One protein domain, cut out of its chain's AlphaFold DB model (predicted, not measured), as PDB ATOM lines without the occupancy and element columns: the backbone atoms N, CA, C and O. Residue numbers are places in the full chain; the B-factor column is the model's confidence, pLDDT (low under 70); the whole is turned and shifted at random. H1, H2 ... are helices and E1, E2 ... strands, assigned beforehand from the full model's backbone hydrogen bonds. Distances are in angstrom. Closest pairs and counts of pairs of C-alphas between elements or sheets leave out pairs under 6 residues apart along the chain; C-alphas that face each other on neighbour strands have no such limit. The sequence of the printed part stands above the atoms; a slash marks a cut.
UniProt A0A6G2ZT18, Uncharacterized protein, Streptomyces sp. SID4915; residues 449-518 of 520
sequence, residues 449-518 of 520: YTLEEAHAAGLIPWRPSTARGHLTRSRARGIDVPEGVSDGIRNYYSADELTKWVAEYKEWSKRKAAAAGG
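This is residues 449 to 518 of the 520 residues of an uncharacterized protein of Streptomyces sp. SID4915 (UniProt A0A6G2ZT18). A compact body of two smaller helices, H1 and H2, strand E1 and loops has one long helix, H3, leading out of it; residues 509 to 518 stick out as an arm. The printed part has 70 residues, mostly helix, in the order H1, H2, E1, H3. It is compact, radius of gyration of the C-alphas 12.6 A, but elongated, spanning 44 by 22 by 20 A.

Start at H3, residues 495 to 516: it is close to but not clearly touching H2, residues 464 to 475, where the C-alphas of Ser 474 and Tyr 505 are closest at 7.3 A. H2 touches H1, residues 451 to 456, with residues 464 to 467 alone; the closest C-alphas, Leu 451 and Pro 464, are 5.3 A apart. E1, residues 491 to 494, pairs with no named strand, but residues 449 to 450 pair antiparallel with its residues 492 to 493. In H1, H2 and H3 every O i to N i+4 pair is within hydrogen-bond range.

Find C-alpha 451 at (148.296, 171.276, 46.877), where H1 begins. H2 runs 17.0 A; H3 runs 31.4 A to C-alpha 516 at (173.337, 185.250, 37.673).

The printed part has no cut. H2 to E1 is a long link. Residues 487 to 489 and 516 to 518 have pLDDT under 70.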
ATOM      1  N   TYR A 449     148.110 164.418  49.952       85.19
ATOM      2  CA  TYR A 449     147.690 165.806  50.063       85.19
ATOM      3  C   TYR A 449     147.419 166.390  48.676       85.19
ATOM      4  O   TYR A 449     148.244 166.273  47.766       85.19
ATOM      5  N   THR A 450     146.302 167.093  48.508       87.88
ATOM      6  CA  THR A 450     146.186 168.107  47.449       87.88
ATOM      7  C   THR A 450     147.193 169.235  47.691       87.88
ATOM      8  O   THR A 450     147.688 169.424  48.800       87.88
ATOM      9  N   LEU A 451     147.463 170.074  46.683       88.88
ATOM     10  CA  LEU A 451     148.296 171.276  46.877       88.88
ATOM     11  C   LEU A 451     147.698 172.279  47.885       88.88
ATOM     12  O   LEU A 451     148.417 173.132  48.398       88.88
ATOM     13  N   GLU A 452     146.392 172.204  48.148       88.31
ATOM     14  CA  GLU A 452     145.694 173.021  49.146       88.31
ATOM     15  C   GLU A 452     145.968 172.499  50.562       88.31
ATOM     16  O   GLU A 452     146.471 173.250  51.401       88.31
ATOM     17  N   GLU A 453     145.770 171.200  50.793       89.12
ATOM     18  CA  GLU A 453     146.086 170.536  52.066       89.12
ATOM     19  C   GLU A 453     147.593 170.562  52.361       89.12
ATOM     20  O   GLU A 453     147.992 170.850  53.483       89.12
ATOM     21  N   ALA A 454     148.449 170.353  51.357       89.81
ATOM     22  CA  ALA A 454     149.903 170.390  51.514       89.81
ATOM     23  C   ALA A 454     150.438 171.779  51.883       89.81
ATOM     24  O   ALA A 454     151.445 171.891  52.584       89.81
ATOM     25  N   HIS A 455     149.790 172.848  51.407       90.50
ATOM     26  CA  HIS A 455     150.142 174.204  51.818       90.50
ATOM     27  C   HIS A 455     149.682 174.477  53.255       90.50
ATOM     28  O   HIS A 455     150.453 175.023  54.041       90.50
ATOM     29  N   ALA A 456     148.467 174.047  53.616       89.69
ATOM     30  CA  ALA A 456     147.945 174.161  54.978       89.69
ATOM     31  C   ALA A 456     148.772 173.351  56.000       89.69
ATOM     32  O   ALA A 456     149.016 173.828  57.104       89.69
ATOM     33  N   ALA A 457     149.266 172.174  55.607       87.81
ATOM     34  CA  ALA A 457     150.155 171.320  56.394       87.81
ATOM     35  C   ALA A 457     151.633 171.774  56.389       87.81
ATOM     36  O   ALA A 457     152.474 171.135  57.014       87.81
ATOM     37  N   GLY A 458     151.983 172.848  55.670       88.69
ATOM     38  CA  GLY A 458     153.351 173.380  55.607       88.69
ATOM     39  C   GLY A 458     154.353 172.566  54.770       88.69
ATOM     40  O   GLY A 458     155.510 172.971  54.664       88.69
ATOM     41  N   LEU A 459     153.920 171.473  54.128       88.44
ATOM     42  CA  LEU A 459     154.749 170.622  53.259       88.44
ATOM     43  C   LEU A 459     155.264 171.378  52.026       88.44
ATOM     44  O   LEU A 459     156.374 171.129  51.554       88.44
ATOM     45  N   ILE A 460     154.480 172.339  51.516       91.56
ATOM     46  CA  ILE A 460     154.909 173.250  50.447       91.56
ATOM     47  C   ILE A 460     154.837 174.726  50.885       91.56
ATOM     48  O   ILE A 460     153.820 175.179  51.418       91.56
ATOM     49  N   PRO A 461     155.878 175.538  50.607       90.44
ATOM     50  CA  PRO A 461     155.938 176.938  51.040       90.44
ATOM     51  C   PRO A 461     155.121 177.891  50.149       90.44
ATOM     52  O   PRO A 461     155.150 179.104  50.345       90.44
ATOM     53  N   TRP A 462     154.435 177.372  49.127       92.44
ATOM     54  CA  TRP A 462     153.763 178.161  48.095       92.44
ATOM     55  C   TRP A 462     152.252 177.978  48.155       92.44
ATOM     56  O   TRP A 462     151.768 176.853  48.260       92.44
ATOM     57  N   ARG A 463     151.506 179.072  47.961       91.94
ATOM     58  CA  ARG A 463     150.055 179.005  47.742       91.94
ATOM     59  C   ARG A 463     149.729 178.112  46.529       91.94
ATOM     60  O   ARG A 463     150.517 178.094  45.579       91.94
ATOM     61  N   PRO A 464     148.560 177.448  46.483       88.62
ATOM     62  CA  PRO A 464     148.246 176.436  45.466       88.62
ATOM     63  C   PRO A 464     148.414 176.899  44.011       88.62
ATOM     64  O   PRO A 464     148.976 176.178  43.190       88.62
ATOM     65  N   SER A 465     147.997 178.125  43.675       87.69
ATOM     66  CA  SER A 465     148.184 178.706  42.335       87.69
ATOM     67  C   SER A 465     149.664 178.903  41.976       87.69
ATOM     68  O   SER A 465     150.095 178.577  40.868       87.69
ATOM     69  N   THR A 466     150.465 179.378  42.929       88.38
ATOM     70  CA  THR A 466     151.917 179.537  42.799       88.38
ATOM     71  C   THR A 466     152.611 178.179  42.658       88.38
ATOM     72  O   THR A 466     153.467 178.031  41.784       88.38
ATOM     73  N   ALA A 467     152.198 177.176  43.441       89.19
ATOM     74  CA  ALA A 467     152.700 175.803  43.376       89.19
ATOM     75  C   ALA A 467     152.446 175.157  42.002       89.19
ATOM     76  O   ALA A 467     153.392 174.666  41.386       89.19
ATOM     77  N   ARG A 468     151.224 175.260  41.453       89.19
ATOM     78  CA  ARG A 468     150.905 174.824  40.073       89.19
ATOM     79  C   ARG A 468     151.834 175.487  39.049       89.19
ATOM     80  O   ARG A 468     152.402 174.813  38.195       89.19
ATOM     81  N   GLY A 469     152.067 176.796  39.180       88.38
ATOM     82  CA  GLY A 469     153.020 177.520  38.335       88.38
ATOM     83  C   GLY A 469     154.468 177.029  38.474       88.38
ATOM     84  O   GLY A 469     155.213 177.041  37.495       88.38
ATOM     85  N   HIS A 470     154.891 176.587  39.663       89.12
ATOM     86  CA  HIS A 470     156.202 175.966  39.859       89.12
ATOM     87  C   HIS A 470     156.282 174.570  39.233       89.12
ATOM     88  O   HIS A 470     157.274 174.318  38.558       89.12
ATOM     89  N   LEU A 471     155.248 173.727  39.345       88.19
ATOM     90  CA  LEU A 471     155.201 172.398  38.711       88.19
ATOM     91  C   LEU A 471     155.382 172.488  37.188       88.19
ATOM     92  O   LEU A 471     156.260 171.833  36.627       88.19
ATOM     93  N   THR A 472     154.628 173.368  36.519       86.50
ATOM     94  CA  THR A 472     154.765 173.597  35.067       86.50
ATOM     95  C   THR A 472     156.176 174.057  34.694       86.50
ATOM     96  O   THR A 472     156.743 173.602  33.702       86.50
ATOM     97  N   ARG A 473     156.782 174.932  35.508       86.50
ATOM     98  CA  ARG A 473     158.156 175.404  35.284       86.50
ATOM     99  C   ARG A 473     159.207 174.330  35.565       86.50
ATOM    100  O   ARG A 473     160.204 174.322  34.856       86.50
ATOM    101  N   SER A 474     159.011 173.455  36.551       88.38
ATOM    102  CA  SER A 474     159.925 172.344  36.855       88.38
ATOM    103  C   SER A 474     160.066 171.393  35.670       88.38
ATOM    104  O   SER A 474     161.195 171.118  35.269       88.38
ATOM    105  N   ARG A 475     158.946 171.011  35.032       85.50
ATOM    106  CA  ARG A 475     158.947 170.188  33.805       85.50
ATOM    107  C   ARG A 475     159.806 170.808  32.701       85.50
ATOM    108  O   ARG A 475     160.683 170.151  32.157       85.50
ATOM    109  N   ALA A 476     159.630 172.103  32.439       82.81
ATOM    110  CA  ALA A 476     160.416 172.845  31.448       82.81
ATOM    111  C   ALA A 476     161.889 173.104  31.849       82.81
ATOM    112  O   ALA A 476     162.631 173.720  31.087       82.81
ATOM    113  N   ARG A 477     162.310 172.702  33.056       82.56
ATOM    114  CA  ARG A 477     163.649 172.951  33.624       82.56
ATOM    115  C   ARG A 477     164.409 171.673  33.984       82.56
ATOM    116  O   ARG A 477     165.503 171.789  34.529       82.56
ATOM    117  N   GLY A 478     163.842 170.494  33.715       80.94
ATOM    118  CA  GLY A 478     164.443 169.208  34.085       80.94
ATOM    119  C   GLY A 478     164.575 168.995  35.598       80.94
ATOM    120  O   GLY A 478     165.481 168.293  36.030       80.94
ATOM    121  N   ILE A 479     163.721 169.641  36.398       86.19
ATOM    122  CA  ILE A 479     163.608 169.392  37.844       86.19
ATOM    123  C   ILE A 479     162.619 168.242  38.018       86.19
ATOM    124  O   ILE A 479     161.559 168.292  37.381       86.19
ATOM    125  N   ASP A 480     162.924 167.259  38.870       84.12
ATOM    126  CA  ASP A 480     162.014 166.140  39.098       84.12
ATOM    127  C   ASP A 480     160.689 166.667  39.665       84.12
ATOM    128  O   ASP A 480     160.663 167.549  40.534       84.12
ATOM    129  N   VAL A 481     159.571 166.204  39.108       86.19
ATOM    130  CA  VAL A 481     158.242 166.703  39.470       86.19
ATOM    131  C   VAL A 481     157.440 165.625  40.177       86.19
ATOM    132  O   VAL A 481     157.417 164.495  39.703       86.19
ATOM    133  N   PRO A 482     156.688 165.982  41.235       85.38
ATOM    134  CA  PRO A 482     155.664 165.121  41.794       85.38
ATOM    135  C   PRO A 482     154.712 164.717  40.672       85.38
ATOM    136  O   PRO A 482     154.020 165.559  40.086       85.38
ATOM    137  N   GLU A 483     154.702 163.430  40.343       77.69
ATOM    138  CA  GLU A 483     153.720 162.874  39.419       77.69
ATOM    139  C   GLU A 483     152.354 162.812  40.114       77.69
ATOM    140  O   GLU A 483     151.337 163.136  39.501       77.69
ATOM    141  N   GLY A 484     152.347 162.487  41.415       80.12
ATOM    142  CA  GLY A 484     151.142 162.338  42.223       80.12
ATOM    143  C   GLY A 484     150.241 161.183  41.784       80.12
ATOM    144  O   GLY A 484     150.684 160.246  41.120       80.12
ATOM    145  N   VAL A 485     148.974 161.271  42.181       73.06
ATOM    146  CA  VAL A 485     147.833 160.448  41.761       73.06
ATOM    147  C   VAL A 485     146.676 161.394  41.445       73.06
ATOM    148  O   VAL A 485     146.447 162.350  42.186       73.06
ATOM    149  N   SER A 486     145.937 161.144  40.366       71.81
ATOM    150  CA  SER A 486     144.758 161.937  39.997       71.81
ATOM    151  C   SER A 486     143.472 161.156  40.245       71.81
ATOM    152  O   SER A 486     143.416 159.969  39.936       71.81
ATOM    153  N   ASP A 487     142.429 161.825  40.742       53.41
ATOM    154  CA  ASP A 487     141.046 161.323  40.664       53.41
ATOM    155  C   ASP A 487     140.295 161.880  39.434       53.41
ATOM    156  O   ASP A 487     139.090 161.723  39.301       53.41
ATOM    157  N   GLY A 488     140.994 162.558  38.516       47.62
ATOM    158  CA  GLY A 488     140.388 163.190  37.341       47.62
ATOM    159  C   GLY A 488     139.755 164.563  37.604       47.62
ATOM    160  O   GLY A 488     139.402 165.251  36.647       47.62
ATOM    161  N   ILE A 489     139.665 165.004  38.865       51.59
ATOM    162  CA  ILE A 489     139.254 166.363  39.263       51.59
ATOM    163  C   ILE A 489     140.406 167.078  39.989       51.59
ATOM    164  O   ILE A 489     140.643 168.272  39.785       51.59
ATOM    165  N   ARG A 490     141.142 166.354  40.836       71.19
ATOM    166  CA  ARG A 490     142.240 166.829  41.681       71.19
ATOM    167  C   ARG A 490     143.446 165.901  41.564       71.19
ATOM    168  O   ARG A 490     143.323 164.711  41.289       71.19
ATOM    169  N   ASN A 491     144.622 166.467  41.832       80.81
ATOM    170  CA  ASN A 491     145.861 165.711  41.983       80.81
ATOM    171  C   ASN A 491     146.284 165.716  43.453       80.81
ATOM    172  O   ASN A 491     146.266 166.764  44.107       80.81
ATOM    173  N   TYR A 492     146.689 164.544  43.923       84.19
ATOM    174  CA  TYR A 492     147.159 164.251  45.267       84.19
ATOM    175  C   TYR A 492     148.614 163.803  45.198       84.19
ATOM    176  O   TYR A 492     149.004 163.123  44.254       84.19
ATOM    177  N   TYR A 493     149.407 164.155  46.198       87.94
ATOM    178  CA  TYR A 493     150.842 163.889  46.236       87.94
ATOM    179  C   TYR A 493     151.232 163.374  47.618       87.94
ATOM    180  O   TYR A 493     150.603 163.757  48.611       87.94
ATOM    181  N   SER A 494     152.260 162.528  47.704       88.06
ATOM    182  CA  SER A 494     152.798 162.139  49.013       88.06
ATOM    183  C   SER A 494     153.609 163.284  49.634       88.06
ATOM    184  O   SER A 494     154.106 164.176  48.937       88.06
ATOM    185  N   ALA A 495     153.761 163.268  50.961       87.12
ATOM    186  CA  ALA A 495     154.607 164.241  51.656       87.12
ATOM    187  C   ALA A 495     156.063 164.208  51.148       87.12
ATOM    188  O   ALA A 495     156.687 165.263  51.004       87.12
ATOM    189  N   ASP A 496     156.568 163.020  50.805       86.62
ATOM    190  CA  ASP A 496     157.931 162.809  50.315       86.62
ATOM    191  C   ASP A 496     158.135 163.370  48.904       86.62
ATOM    192  O   ASP A 496     159.105 164.096  48.676       86.62
ATOM    193  N   GLU A 497     157.205 163.116  47.970       87.62
ATOM    194  CA  GLU A 497     157.252 163.692  46.616       87.62
ATOM    195  C   GLU A 497     157.310 165.225  46.678       87.62
ATOM    196  O   GLU A 497     158.157 165.857  46.039       87.62
ATOM    197  N   LEU A 498     156.418 165.831  47.470       90.75
ATOM    198  CA  LEU A 498     156.339 167.281  47.617       90.75
ATOM    199  C   LEU A 498     157.598 167.856  48.271       90.75
ATOM    200  O   LEU A 498     158.126 168.862  47.795       90.75
ATOM    201  N   THR A 499     158.103 167.215  49.325       89.50
ATOM    202  CA  THR A 499     159.290 167.678  50.057       89.50
ATOM    203  C   THR A 499     160.551 167.573  49.198       89.50
ATOM    204  O   THR A 499     161.320 168.538  49.121       89.50
ATOM    205  N   LYS A 500     160.728 166.456  48.477       91.00
ATOM    206  CA  LYS A 500     161.812 166.261  47.502       91.00
ATOM    207  C   LYS A 500     161.772 167.340  46.417       91.00
ATOM    208  O   LYS A 500     162.765 168.035  46.204       91.00
ATOM    209  N   TRP A 501     160.613 167.555  45.796       93.50
ATOM    210  CA  TRP A 501     160.432 168.587  44.772       93.50
ATOM    211  C   TRP A 501     160.710 170.005  45.281       93.50
ATOM    212  O   TRP A 501     161.372 170.795  44.603       93.50
ATOM    213  N   VAL A 502     160.252 170.345  46.491       92.00
ATOM    214  CA  VAL A 502     160.548 171.638  47.125       92.00
ATOM    215  C   VAL A 502     162.054 171.814  47.333       92.00
ATOM    216  O   VAL A 502     162.568 172.913  47.099       92.00
ATOM    217  N   ALA A 503     162.766 170.765  47.752       90.88
ATOM    218  CA  ALA A 503     164.216 170.792  47.921       90.88
ATOM    219  C   ALA A 503     164.940 170.997  46.577       90.88
ATOM    220  O   ALA A 503     165.719 171.943  46.448       90.88
ATOM    221  N   GLU A 504     164.622 170.201  45.553       90.69
ATOM    222  CA  GLU A 504     165.224 170.335  44.220       90.69
ATOM    223  C   GLU A 504     164.931 171.695  43.576       90.69
ATOM    224  O   GLU A 504     165.831 172.332  43.023       90.69
ATOM    225  N   TYR A 505     163.700 172.201  43.694       90.00
ATOM    226  CA  TYR A 505     163.343 173.517  43.165       90.00
ATOM    227  C   TYR A 505     164.104 174.647  43.876       90.00
ATOM    228  O   TYR A 505     164.521 175.622  43.234       90.00
ATOM    229  N   LYS A 506     164.315 174.537  45.197       89.69
ATOM    230  CA  LYS A 506     165.148 175.478  45.962       89.69
ATOM    231  C   LYS A 506     166.609 175.406  45.513       89.69
ATOM    232  O   LYS A 506     167.188 176.457  45.246       89.69
ATOM    233  N   GLU A 507     167.182 174.215  45.354       88.56
ATOM    234  CA  GLU A 507     168.563 174.040  44.877       88.56
ATOM    235  C   GLU A 507     168.769 174.558  43.451       88.56
ATOM    236  O   GLU A 507     169.711 175.310  43.195       88.56
ATOM    237  N   TRP A 508     167.850 174.266  42.529       90.12
ATOM    238  CA  TRP A 508     167.859 174.853  41.187       90.12
ATOM    239  C   TRP A 508     167.806 176.388  41.244       90.12
ATOM    240  O   TRP A 508     168.551 177.070  40.536       90.12
ATOM    241  N   SER A 509     166.971 176.946  42.127       85.94
ATOM    242  CA  SER A 509     166.836 178.399  42.290       85.94
ATOM    243  C   SER A 509     168.117 179.036  42.846       85.94
ATOM    244  O   SER A 509     168.526 180.084  42.346       85.94
ATOM    245  N   LYS A 510     168.791 178.389  43.811       87.69
ATOM    246  CA  LYS A 510     170.112 178.808  44.317       87.69
ATOM    247  C   LYS A 510     171.172 178.774  43.216       87.69
ATOM    248  O   LYS A 510     171.859 179.770  43.016       87.69
ATOM    249  N   ARG A 511     171.276 177.668  42.466       87.19
ATOM    250  CA  ARG A 511     172.237 177.519  41.355       87.19
ATOM    251  C   ARG A 511     172.028 178.594  40.290       87.19
ATOM    252  O   ARG A 511     172.997 179.203  39.846       87.19
ATOM    253  N   LYS A 512     170.773 178.890  39.933       85.44
ATOM    254  CA  LYS A 512     170.453 179.976  38.998       85.44
ATOM    255  C   LYS A 512     170.829 181.357  39.553       85.44
ATOM    256  O   LYS A 512     171.342 182.175  38.799       85.44
ATOM    257  N   ALA A 513     170.583 181.624  40.836       80.75
ATOM    258  CA  ALA A 513     170.970 182.888  41.462       80.75
ATOM    259  C   ALA A 513     172.500 183.061  41.505       80.75
ATOM    260  O   ALA A 513     172.996 184.126  41.156       80.75
ATOM    261  N   ALA A 514     173.246 182.001  41.834       76.94
ATOM    262  CA  ALA A 514     174.708 182.001  41.805       76.94
ATOM    263  C   ALA A 514     175.262 182.232  40.387       76.94
ATOM    264  O   ALA A 514     176.153 183.054  40.206       76.94
ATOM    265  N   ALA A 515     174.684 181.584  39.369       76.00
ATOM    266  CA  ALA A 515     175.059 181.797  37.969       76.00
ATOM    267  C   ALA A 515     174.716 183.209  37.448       76.00
ATOM    268  O   ALA A 515     175.374 183.697  36.537       76.00
ATOM    269  N   ALA A 516     173.705 183.875  38.019       69.19
ATOM    270  CA  ALA A 516     173.337 185.250  37.673       69.19
ATOM    271  C   ALA A 516     174.131 186.319  38.453       69.19
ATOM    272  O   ALA A 516     174.221 187.453  37.997       69.19
ATOM    273  N   GLY A 517     174.696 185.971  39.615       59.44
ATOM    274  CA  GLY A 517     175.571 186.837  40.417       59.44
ATOM    275  C   GLY A 517     177.069 186.657  40.142       59.44
ATOM    276  O   GLY A 517     177.886 187.244  40.843       59.44
ATOM    277  N   GLY A 518     177.431 185.820  39.166       52.22
ATOM    278  CA  GLY A 518     178.806 185.435  38.844       52.22
ATOM    279  C   GLY A 518     179.355 186.092  37.578       52.22
ATOM    280  O   GLY A 518     179.719 185.381  36.646       52.22
TER     281      GLY A 518